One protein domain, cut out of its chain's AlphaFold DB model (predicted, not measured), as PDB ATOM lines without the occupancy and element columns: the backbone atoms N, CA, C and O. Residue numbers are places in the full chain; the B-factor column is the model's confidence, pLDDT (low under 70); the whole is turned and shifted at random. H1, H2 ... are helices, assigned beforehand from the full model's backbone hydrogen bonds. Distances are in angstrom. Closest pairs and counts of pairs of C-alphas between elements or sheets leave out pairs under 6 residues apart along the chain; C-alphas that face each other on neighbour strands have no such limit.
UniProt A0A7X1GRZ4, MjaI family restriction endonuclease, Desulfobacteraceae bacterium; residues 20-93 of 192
ATOM      1  N   PHE A  20      57.956 -40.680 -35.925       85.12
ATOM      2  CA  PHE A  20      57.518 -41.130 -34.614       85.12
ATOM      3  C   PHE A  20      58.572 -42.099 -34.076       85.12
ATOM      4  O   PHE A  20      58.937 -43.021 -34.806       85.12
ATOM      5  N   PRO A  21      59.060 -41.924 -32.833       91.88
ATOM      6  CA  PRO A  21      59.971 -42.886 -32.227       91.88
ATOM      7  C   PRO A  21      59.365 -44.292 -32.190       91.88
ATOM      8  O   PRO A  21      58.138 -44.445 -32.148       91.88
ATOM      9  N   ASP A  22      60.223 -45.305 -32.146       90.06
ATOM     10  CA  ASP A  22      59.808 -46.707 -32.127       90.06
ATOM     11  C   ASP A  22      58.731 -46.983 -31.066       90.06
ATOM     12  O   ASP A  22      58.763 -46.445 -29.957       90.06
ATOM     13  N   LEU A  23      57.747 -47.814 -31.432       88.00
ATOM     14  CA  LEU A  23      56.585 -48.227 -30.623       88.00
ATOM     15  C   LEU A  23      55.606 -47.109 -30.215       88.00
ATOM     16  O   LEU A  23      54.488 -47.403 -29.783       88.00
ATOM     17  N   THR A  24      55.954 -45.828 -30.376       93.06
ATOM     18  CA  THR A  24      55.064 -44.727 -29.963       93.06
ATOM     19  C   THR A  24      53.781 -44.681 -30.791       93.06
ATOM     20  O   THR A  24      52.704 -44.482 -30.231       93.06
ATOM     21  N   SER A  25      53.862 -44.951 -32.097       92.12
ATOM     22  CA  SER A  25      52.690 -45.042 -32.977       92.12
ATOM     23  C   SER A  25      51.733 -46.162 -32.565       92.12
ATOM     24  O   SER A  25      50.522 -45.957 -32.585       92.12
ATOM     25  N   ASP A  26      52.245 -47.318 -32.137       94.56
ATOM     26  CA  ASP A  26      51.411 -48.448 -31.711       94.56
ATOM     27  C   ASP A  26      50.667 -48.136 -30.413       94.56
ATOM     28  O   ASP A  26      49.466 -48.391 -30.302       94.56
ATOM     29  N   LEU A  27      51.347 -47.491 -29.459       95.62
ATOM     30  CA  LEU A  27      50.722 -47.016 -28.225       95.62
ATOM     31  C   LEU A  27      49.648 -45.961 -28.505       95.62
ATOM     32  O   LEU A  27      48.554 -46.036 -27.943       95.62
ATOM     33  N   ILE A  28      49.924 -45.004 -29.396       96.62
ATOM     34  CA  ILE A  28      48.956 -43.979 -29.816       96.62
ATOM     35  C   ILE A  28      47.747 -44.625 -30.503       96.62
ATOM     36  O   ILE A  28      46.606 -44.269 -30.205       96.62
ATOM     37  N   ASN A  29      47.971 -45.610 -31.376       96.50
ATOM     38  CA  ASN A  29      46.907 -46.334 -32.066       96.50
ATOM     39  C   ASN A  29      46.037 -47.138 -31.093       96.50
ATOM     40  O   ASN A  29      44.807 -47.073 -31.179       96.50
ATOM     41  N   LEU A  30      46.647 -47.836 -30.130       97.38
ATOM     42  CA  LEU A  30      45.928 -48.542 -29.069       97.38
ATOM     43  C   LEU A  30      45.110 -47.566 -28.214       97.38
ATOM     44  O   LEU A  30      43.917 -47.782 -27.991       97.38
ATOM     45  N   ALA A  31      45.715 -46.459 -27.786       97.75
ATOM     46  CA  ALA A  31      45.040 -45.421 -27.014       97.75
ATOM     47  C   ALA A  31      43.844 -44.829 -27.774       97.75
ATOM     48  O   ALA A  31      42.766 -44.670 -27.200       97.75
ATOM     49  N   ASN A  32      43.999 -44.568 -29.073       97.81
ATOM     50  CA  ASN A  32      42.914 -44.101 -29.924       97.81
ATOM     51  C   ASN A  32      41.813 -45.156 -30.113       97.81
ATOM     52  O   ASN A  32      40.633 -44.813 -30.113       97.81
ATOM     53  N   HIS A  33      42.159 -46.443 -30.228       96.50
ATOM     54  CA  HIS A  33      41.164 -47.516 -30.287       96.50
ATOM     55  C   HIS A  33      40.298 -47.552 -29.016       96.50
ATOM     56  O   HIS A  33      39.074 -47.685 -29.094       96.50
ATOM     57  N   LEU A  34      40.925 -47.366 -27.850       95.31
ATOM     58  CA  LEU A  34      40.248 -47.332 -26.554       95.31
ATOM     59  C   LEU A  34      39.390 -46.068 -26.370       95.31
ATOM     60  O   LEU A  34      38.244 -46.163 -25.929       95.31
ATOM     61  N   SER A  35      39.915 -44.887 -26.715       96.38
ATOM     62  CA  SER A  35      39.214 -43.601 -26.544       96.38
ATOM     63  C   SER A  35      38.196 -43.300 -27.649       96.38
ATOM     64  O   SER A  35      37.285 -42.482 -27.467       96.38
ATOM     65  N   LYS A  36      38.341 -43.958 -28.807       96.50
ATOM     66  CA  LYS A  36      37.563 -43.728 -30.033       96.50
ATOM     67  C   LYS A  36      37.605 -42.260 -30.478       96.50
ATOM     68  O   LYS A  36      36.616 -41.743 -31.013       96.50
ATOM     69  N   ALA A  37      38.727 -41.586 -30.226       96.25
ATOM     70  CA  ALA A  37      38.896 -40.146 -30.397       96.25
ATOM     71  C   ALA A  37      38.808 -39.701 -31.863       96.25
ATOM     72  O   ALA A  37      38.203 -38.672 -32.152       96.25
ATOM     73  N   THR A  38      39.302 -40.508 -32.808       95.44
ATOM     74  CA  THR A  38      39.271 -40.161 -34.244       95.44
ATOM     75  C   THR A  38      38.054 -40.686 -35.012       95.44
ATOM     76  O   THR A  38      38.043 -40.723 -36.242       95.44
ATOM     77  N   THR A  39      36.997 -41.111 -34.316       94.12
ATOM     78  CA  THR A  39      35.783 -41.607 -34.986       94.12
ATOM     79  C   THR A  39      35.061 -40.515 -35.769       94.12
ATOM     80  O   THR A  39      35.095 -39.339 -35.407       94.12
ATOM     81  N   ARG A  40      34.282 -40.915 -36.789       91.75
ATOM     82  CA  ARG A  40      33.473 -39.969 -37.582       91.75
ATOM     83  C   ARG A  40      32.490 -39.149 -36.752       91.75
ATOM     84  O   ARG A  40      32.140 -38.042 -37.133       91.75
ATOM     85  N   LYS A  41      32.039 -39.673 -35.612       91.19
ATOM     86  CA  LYS A  41      31.174 -38.923 -34.699       91.19
ATOM     87  C   LYS A  41      31.891 -37.699 -34.113       91.19
ATOM     88  O   LYS A  41      31.252 -36.672 -33.930       91.19
ATOM     89  N   LYS A  42      33.192 -37.815 -33.826       89.50
ATOM     90  CA  LYS A  42      34.006 -36.761 -33.204       89.50
ATOM     91  C   LYS A  42      34.660 -35.855 -34.248       89.50
ATOM     92  O   LYS A  42      34.552 -34.638 -34.162       89.50
ATOM     93  N   LEU A  43      35.260 -36.449 -35.277       93.62
ATOM     94  CA  LEU A  43      36.018 -35.732 -36.309       93.62
ATOM     95  C   LEU A  43      35.250 -35.525 -37.621       93.62
ATOM     96  O   LEU A  43      35.735 -34.880 -38.540       93.62
ATOM     97  N   GLY A  44      34.037 -36.055 -37.753       91.44
ATOM     98  CA  GLY A  44      33.337 -36.060 -39.034       91.44
ATOM     99  C   GLY A  44      33.976 -36.961 -40.072       91.44
ATOM    100  O   GLY A  44      34.660 -37.930 -39.761       91.44
ATOM    101  N   ASN A  45      33.727 -36.643 -41.337       92.44
ATOM    102  CA  ASN A  45      34.333 -37.346 -42.455       92.44
ATOM    103  C   ASN A  45      35.306 -36.407 -43.185       92.44
ATOM    104  O   ASN A  45      34.849 -35.618 -44.015       92.44
ATOM    105  N   PRO A  46      36.620 -36.472 -42.894       90.19
ATOM    106  CA  PRO A  46      37.623 -35.668 -43.589       90.19
ATOM    107  C   PRO A  46      37.585 -35.847 -45.109       90.19
ATOM    108  O   PRO A  46      37.791 -34.880 -45.826       90.19
ATOM    109  N   ALA A  47      37.234 -37.042 -45.602       89.75
ATOM    110  CA  ALA A  47      37.113 -37.304 -47.037       89.75
ATOM    111  C   ALA A  47      35.912 -36.599 -47.691       89.75
ATOM    112  O   ALA A  47      35.972 -36.295 -48.868       89.75
ATOM    113  N   LEU A  48      34.842 -36.295 -46.948       91.56
ATOM    114  CA  LEU A  48      33.779 -35.419 -47.468       91.56
ATOM    115  C   LEU A  48      34.158 -33.946 -47.309       91.56
ATOM    116  O   LEU A  48      33.822 -33.117 -48.139       91.56
ATOM    117  N   ALA A  49      34.873 -33.601 -46.237       92.38
ATOM    118  CA  ALA A  49      35.329 -32.232 -46.044       92.38
ATOM    119  C   ALA A  49      36.360 -31.803 -47.101       92.38
ATOM    120  O   ALA A  49      36.320 -30.653 -47.514       92.38
ATOM    121  N   ILE A  50      37.230 -32.706 -47.565       93.56
ATOM    122  CA  ILE A  50      38.217 -32.403 -48.611       93.56
ATOM    123  C   ILE A  50      37.567 -32.192 -49.989       93.56
ATOM    124  O   ILE A  50      38.132 -31.481 -50.807       93.56
ATOM    125  N   GLU A  51      36.376 -32.745 -50.250       93.94
ATOM    126  CA  GLU A  51      35.626 -32.488 -51.496       93.94
ATOM    127  C   GLU A  51      35.099 -31.047 -51.573       93.94
ATOM    128  O   GLU A  51      34.948 -30.501 -52.661       93.94
ATOM    129  N   GLU A  52      34.846 -30.422 -50.420       93.69
ATOM    130  CA  GLU A  52      34.424 -29.019 -50.309       93.69
ATOM    131  C   GLU A  52      35.614 -28.045 -50.215       93.69
ATOM    132  O   GLU A  52      35.422 -26.833 -50.141       93.69
ATOM    133  N   PHE A  53      36.847 -28.556 -50.164       94.50
ATOM    134  CA  PHE A  53      38.045 -27.746 -49.993       94.50
ATOM    135  C   PHE A  53      38.573 -27.247 -51.345       94.50
ATOM    136  O   PHE A  53      39.016 -28.028 -52.181       94.50
ATOM    137  N   GLU A  54      38.567 -25.927 -51.543       93.31
ATOM    138  CA  GLU A  54      39.015 -25.278 -52.791       93.31
ATOM    139  C   GLU A  54      40.488 -24.816 -52.766       93.31
ATOM    140  O   GLU A  54      41.005 -24.304 -53.763       93.31
ATOM    141  N   GLY A  55      41.168 -24.968 -51.625       89.62
ATOM    142  CA  GLY A  55      42.564 -24.566 -51.462       89.62
ATOM    143  C   GLY A  55      43.555 -25.529 -52.122       89.62
ATOM    144  O   GLY A  55      43.200 -26.548 -52.718       89.62
ATOM    145  N   LYS A  56      44.838 -25.184 -52.038       87.31
ATOM    146  CA  LYS A  56      45.941 -25.896 -52.699       87.31
ATOM    147  C   LYS A  56      47.034 -26.348 -51.741       87.31
ATOM    148  O   LYS A  56      47.799 -27.236 -52.119       87.31
ATOM    149  N   THR A  57      47.125 -25.766 -50.544       86.62
ATOM    150  CA  THR A  57      48.168 -26.110 -49.565       86.62
ATOM    151  C   THR A  57      47.623 -26.895 -48.374       86.62
ATOM    152  O   THR A  57      46.419 -26.922 -48.104       86.62
ATOM    153  N   PHE A  58      48.523 -27.556 -47.641       87.25
ATOM    154  CA  PHE A  58      48.162 -28.257 -46.412       87.25
ATOM    155  C   PHE A  58      47.739 -27.283 -45.305       87.25
ATOM    156  O   PHE A  58      46.821 -27.582 -44.547       87.25
ATOM    157  N   GLU A  59      48.365 -26.111 -45.221       89.69
ATOM    158  CA  GLU A  59      48.031 -25.073 -44.243       89.69
ATOM    159  C   GLU A  59      46.613 -24.541 -44.468       89.69
ATOM    160  O   GLU A  59      45.842 -24.408 -43.516       89.69
ATOM    161  N   GLU A  60      46.242 -24.298 -45.729       92.81
ATOM    162  CA  GLU A  60      44.880 -23.918 -46.112       92.81
ATOM    163  C   GLU A  60      43.879 -25.022 -45.750       92.81
ATOM    164  O   GLU A  60      42.799 -24.728 -45.233       92.81
ATOM    165  N   TRP A  61      44.245 -26.291 -45.963       93.56
ATOM    166  CA  TRP A  61      43.416 -27.435 -45.577       93.56
ATOM    167  C   TRP A  61      43.224 -27.517 -44.063       93.56
ATOM    168  O   TRP A  61      42.097 -27.669 -43.594       93.56
ATOM    169  N   ALA A  62      44.306 -27.400 -43.292       91.94
ATOM    170  CA  ALA A  62      44.263 -27.449 -41.837       91.94
ATOM    171  C   ALA A  62      43.379 -26.327 -41.278       91.94
ATOM    172  O   ALA A  62      42.524 -26.589 -40.431       91.94
ATOM    173  N   TYR A  63      43.524 -25.107 -41.806       93.94
ATOM    174  CA  TYR A  63      42.674 -23.976 -41.443       93.94
ATOM    175  C   TYR A  63      41.204 -24.224 -41.805       93.94
ATOM    176  O   TYR A  63      40.330 -24.074 -40.955       93.94
ATOM    177  N   PHE A  64      40.911 -24.654 -43.037       96.00
ATOM    178  CA  PHE A  64      39.545 -24.963 -43.475       96.00
ATOM    179  C   PHE A  64      38.890 -26.041 -42.602       96.00
ATOM    180  O   PHE A  64      37.741 -25.902 -42.175       96.00
ATOM    181  N   TYR A  65      39.624 -27.116 -42.315       95.38
ATOM    182  CA  TYR A  65      39.134 -28.215 -41.498       95.38
ATOM    183  C   TYR A  65      38.842 -27.766 -40.062       95.38
ATOM    184  O   TYR A  65      37.794 -28.130 -39.525       95.38
ATOM    185  N   ASP A  66      39.715 -26.948 -39.463       94.44
ATOM    186  CA  ASP A  66      39.480 -26.373 -38.137       94.44
ATOM    187  C   ASP A  66      38.272 -25.425 -38.135       94.44
ATOM    188  O   ASP A  66      37.418 -25.545 -37.271       94.44
ATOM    189  N   GLN A  67      38.081 -24.581 -39.155       95.00
ATOM    190  CA  GLN A  67      36.867 -23.753 -39.246       95.00
ATOM    191  C   GLN A  67      35.584 -24.591 -39.335       95.00
ATOM    192  O   GLN A  67      34.572 -24.269 -38.710       95.00
ATOM    193  N   LYS A  68      35.614 -25.703 -40.080       94.06
ATOM    194  CA  LYS A  68      34.473 -26.624 -40.185       94.06
ATOM    195  C   LYS A  68      34.254 -27.422 -38.896       94.06
ATOM    196  O   LYS A  68      33.131 -27.859 -38.628       94.06
ATOM    197  N   ARG A  69      35.318 -27.663 -38.120       92.44
ATOM    198  CA  ARG A  69      35.313 -28.458 -36.880       92.44
ATOM    199  C   ARG A  69      36.236 -27.865 -35.808       92.44
ATOM    200  O   ARG A  69      37.245 -28.496 -35.476       92.44
ATOM    201  N   PRO A  70      35.858 -26.718 -35.213       94.81
ATOM    202  CA  PRO A  70      36.751 -25.988 -34.319       94.81
ATOM    203  C   PRO A  70      37.178 -26.833 -33.123       94.81
ATOM    204  O   PRO A  70      36.333 -27.397 -32.422       94.81
ATOM    205  N   GLY A  71      38.490 -26.952 -32.905       94.25
ATOM    206  CA  GLY A  71      39.059 -27.658 -31.750       94.25
ATOM    207  C   GLY A  71      38.854 -29.179 -31.747       94.25
ATOM    208  O   GLY A  71      39.140 -29.846 -30.747       94.25
ATOM    209  N   ALA A  72      38.368 -29.767 -32.846       94.56
ATOM    210  CA  ALA A  72      38.138 -31.208 -32.924       94.56
ATOM    211  C   ALA A  72      39.453 -32.006 -32.858       94.56
ATOM    212  O   ALA A  72      39.502 -33.058 -32.217       94.56
ATOM    213  N   LEU A  73      40.524 -31.495 -33.478       95.62
ATOM    214  CA  LEU A  73      41.853 -32.118 -33.435       95.62
ATOM    215  C   LEU A  73      42.475 -32.041 -32.035       95.62
ATOM    216  O   LEU A  73      43.009 -33.044 -31.558       95.62
ATOM    217  N   ASP A  74      42.343 -30.904 -31.351       96.44
ATOM    218  CA  ASP A  74      42.833 -30.728 -29.979       96.44
ATOM    219  C   ASP A  74      42.094 -31.643 -29.009       96.44
ATOM    220  O   ASP A  74      42.716 -32.355 -28.219       96.44
ATOM    221  N   THR A  75      40.765 -31.692 -29.119       97.00
ATOM    222  CA  THR A  75      39.928 -32.570 -28.294       97.00
ATOM    223  C   THR A  75      40.322 -34.032 -28.496       97.00
ATOM    224  O   THR A  75      40.555 -34.752 -27.525       97.00
ATOM    225  N   ALA A  76      40.461 -34.477 -29.750       97.56
ATOM    226  CA  ALA A  76      40.892 -35.841 -30.038       97.56
ATOM    227  C   ALA A  76      42.301 -36.129 -29.491       97.56
ATOM    228  O   ALA A  76      42.526 -37.184 -28.901       97.56
ATOM    229  N   SER A  77      43.232 -35.182 -29.624       97.75
ATOM    230  CA  SER A  77      44.598 -35.314 -29.106       97.75
ATOM    231  C   SER A  77      44.617 -35.451 -27.580       97.75
ATOM    232  O   SER A  77      45.285 -36.338 -27.049       97.75
ATOM    233  N   GLN A  78      43.835 -34.636 -26.868       98.19
ATOM    234  CA  GLN A  78      43.709 -34.701 -25.409       98.19
ATOM    235  C   GLN A  78      43.090 -36.021 -24.941       98.19
ATOM    236  O   GLN A  78      43.559 -36.621 -23.972       98.19
ATOM    237  N   GLU A  79      42.060 -36.511 -25.631       98.12
ATOM    238  CA  GLU A  79      41.432 -37.792 -25.305       98.12
ATOM    239  C   GLU A  79      42.376 -38.981 -25.526       98.12
ATOM    240  O   GLU A  79      42.416 -39.897 -24.700       98.12
ATOM    241  N   ILE A  80      43.148 -38.976 -26.618       98.38
ATOM    242  CA  ILE A  80      44.182 -39.989 -26.874       98.38
ATOM    243  C   ILE A  80      45.250 -39.923 -25.785       98.38
ATOM    244  O   ILE A  80      45.589 -40.952 -25.206       98.38
ATOM    245  N   TYR A  81      45.739 -38.728 -25.448       98.31
ATOM    246  CA  TYR A  81      46.752 -38.565 -24.408       98.31
ATOM    247  C   TYR A  81      46.250 -39.027 -23.029       98.31
ATOM    248  O   TYR A  81      46.947 -39.741 -22.315       98.31
ATOM    249  N   SER A  82      44.995 -38.732 -22.682       98.25
ATOM    250  CA  SER A  82      44.355 -39.253 -21.467       98.25
ATOM    251  C   SER A  82      44.300 -40.790 -21.444       98.25
ATOM    252  O   SER A  82      44.500 -41.410 -20.398       98.25
ATOM    253  N   ALA A  83      44.064 -41.434 -22.593       98.06
ATOM    254  CA  ALA A  83      44.128 -42.890 -22.712       98.06
ATOM    255  C   ALA A  83      45.568 -43.427 -22.614       98.06
ATOM    256  O   ALA A  83      45.771 -44.466 -21.987       98.06
ATOM    257  N   ILE A  84      46.567 -42.705 -23.135       98.25
ATOM    258  CA  ILE A  84      47.991 -43.024 -22.936       98.25
ATOM    259  C   ILE A  84      48.357 -43.008 -21.449       98.25
ATOM    260  O   ILE A  84      49.015 -43.932 -20.982       98.25
ATOM    261  N   GLU A  85      47.902 -42.023 -20.676       98.19
ATOM    262  CA  GLU A  85      48.165 -41.980 -19.230       98.19
ATOM    263  C   GLU A  85      47.545 -43.173 -18.486       98.19
ATOM    264  O   GLU A  85      48.139 -43.709 -17.551       98.19
ATOM    265  N   LYS A  86      46.371 -43.647 -18.921       97.88
ATOM    266  CA  LYS A  86      45.769 -44.878 -18.378       97.88
ATOM    267  C   LYS A  86      46.592 -46.111 -18.742       97.88
ATOM    268  O   LYS A  86      46.811 -46.953 -17.878       97.88
ATOM    269  N   LEU A  87      47.057 -46.206 -19.989       96.88
ATOM    270  CA  LEU A  87      47.933 -47.290 -20.438       96.88
ATOM    271  C   LEU A  87      49.261 -47.289 -19.679       96.88
ATOM    272  O   LEU A  87      49.709 -48.347 -19.264       96.88
ATOM    273  N   ARG A  88      49.852 -46.116 -19.427       96.56
ATOM    274  CA  ARG A  88      51.080 -45.974 -18.633       96.56
ATOM    275  C   ARG A  88      50.914 -46.558 -17.234       96.56
ATOM    276  O   ARG A  88      51.715 -47.387 -16.829       96.56
ATOM    277  N   LYS A  89      49.829 -46.196 -16.544       97.62
ATOM    278  CA  LYS A  89      49.498 -46.755 -15.224       97.62
ATOM    279  C   LYS A  89      49.228 -48.258 -15.272       97.62
ATOM    280  O   LYS A  89      49.545 -48.961 -14.327       97.62
ATOM    281  N   ALA A  90      48.629 -48.757 -16.352       96.94
ATOM    282  CA  ALA A  90      48.421 -50.190 -16.524       96.94
ATOM    283  C   ALA A  90      49.744 -50.935 -16.756       96.94
ATOM    284  O   ALA A  90      49.912 -52.021 -16.219       96.94
ATOM    285  N   LEU A  91      50.684 -50.351 -17.507       95.94
ATOM    286  CA  LEU A  91      52.012 -50.928 -17.742       95.94
ATOM    287  C   LEU A  91      52.825 -51.071 -16.452       95.94
ATOM    288  O   LEU A  91      53.560 -52.039 -16.324       95.94
ATOM    289  N   GLU A  92      52.647 -50.174 -15.478       97.25
ATOM    290  CA  GLU A  92      53.248 -50.309 -14.139       97.25
ATOM    291  C   GLU A  92      52.774 -51.569 -13.389       97.25
ATOM    292  O   GLU A  92      53.449 -52.018 -12.469       97.25
ATOM    293  N   LEU A  93      51.628 -52.142 -13.777       97.00
ATOM    294  CA  LEU A  93      51.079 -53.375 -13.208       97.00
ATOM    295  C   LEU A  93      51.485 -54.631 -13.992       97.00
ATOM    296  O   LEU A  93      51.117 -55.730 -13.588       97.00
TER     297      LEU A  93
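AT A GLANCE: This is residues 20 to 93 of the 192 residues of the protein "MjaI family restriction endonuclease" of Desulfobacteraceae bacterium (UniProt A0A7X1GRZ4). One long helix, H5, runs along much of the length of an elongated, loosely built domain; H1 crosses it about perpendicular, and the short H2 packs by its beginning. H3 and H4 lie past that beginning, toward the far end of the longest axis, where the chain turns back into H5; residues 20 to 26 stick out. The printed part has 74 residues with five named helices, H1 to H5 in chain order, and no named strand: all helix. It is loose, with a radius of gyration of the C-alphas of 14.8 A and spans of 50 by 25 by 16 A.

HOW THE PARTS SIT: H5, residues 72 to 91, touches H1, residues 24 to 35, with its residues 79 to 87 alone; their lines are about perpendicular at 77 degrees, and the closest C-alphas, of Ala 31 and Ala 83, are 5.1 A apart. H2, residues 40 to 43, touches residues 72 to 76 of H5 alone, the closest C-alphas being those of Leu 43 and Ala 72, 6.0 A apart. H4, residues 58 to 68, is close to H5 but not clearly touching, about perpendicular at 86 degrees; the closest C-alphas, of Asp 66 and Ala 72, are 7.2 A apart. H3, residues 46 to 52, only just touches H4, with 3 pairs of C-alphas within 8 A, the closest those of Ala 49 and Tyr 65 at 7.2 A. H3 and H5 are apart, and H2 and H3 meet only through their link. In H1, H4 and H5 every O i to N i+4 pair is within hydrogen-bond range; in H3 it is 1 of 3, beside 3 of 4 O i to N i+3 pairs, and H2 is too short for an i+4 pair.

IN THESE COORDINATES: H5 measures 28.5 A from C-alpha 72 at (38.138, -31.208, -32.924) to C-alpha 91 at (52.012, -50.928, -17.742). H1 measures 16.3 A and begins at C-alpha 24, (55.064, -44.727, -29.963). H4 measures 15.1 A.

THE WHOLE: The two C-alphas farthest apart, of Glu 54 and Leu 93, are 50.0 A apart. The printed part has no cut, and its four links between helices are tight. Mean pLDDT of the printed part is 94.3, and no printed residue is under 70.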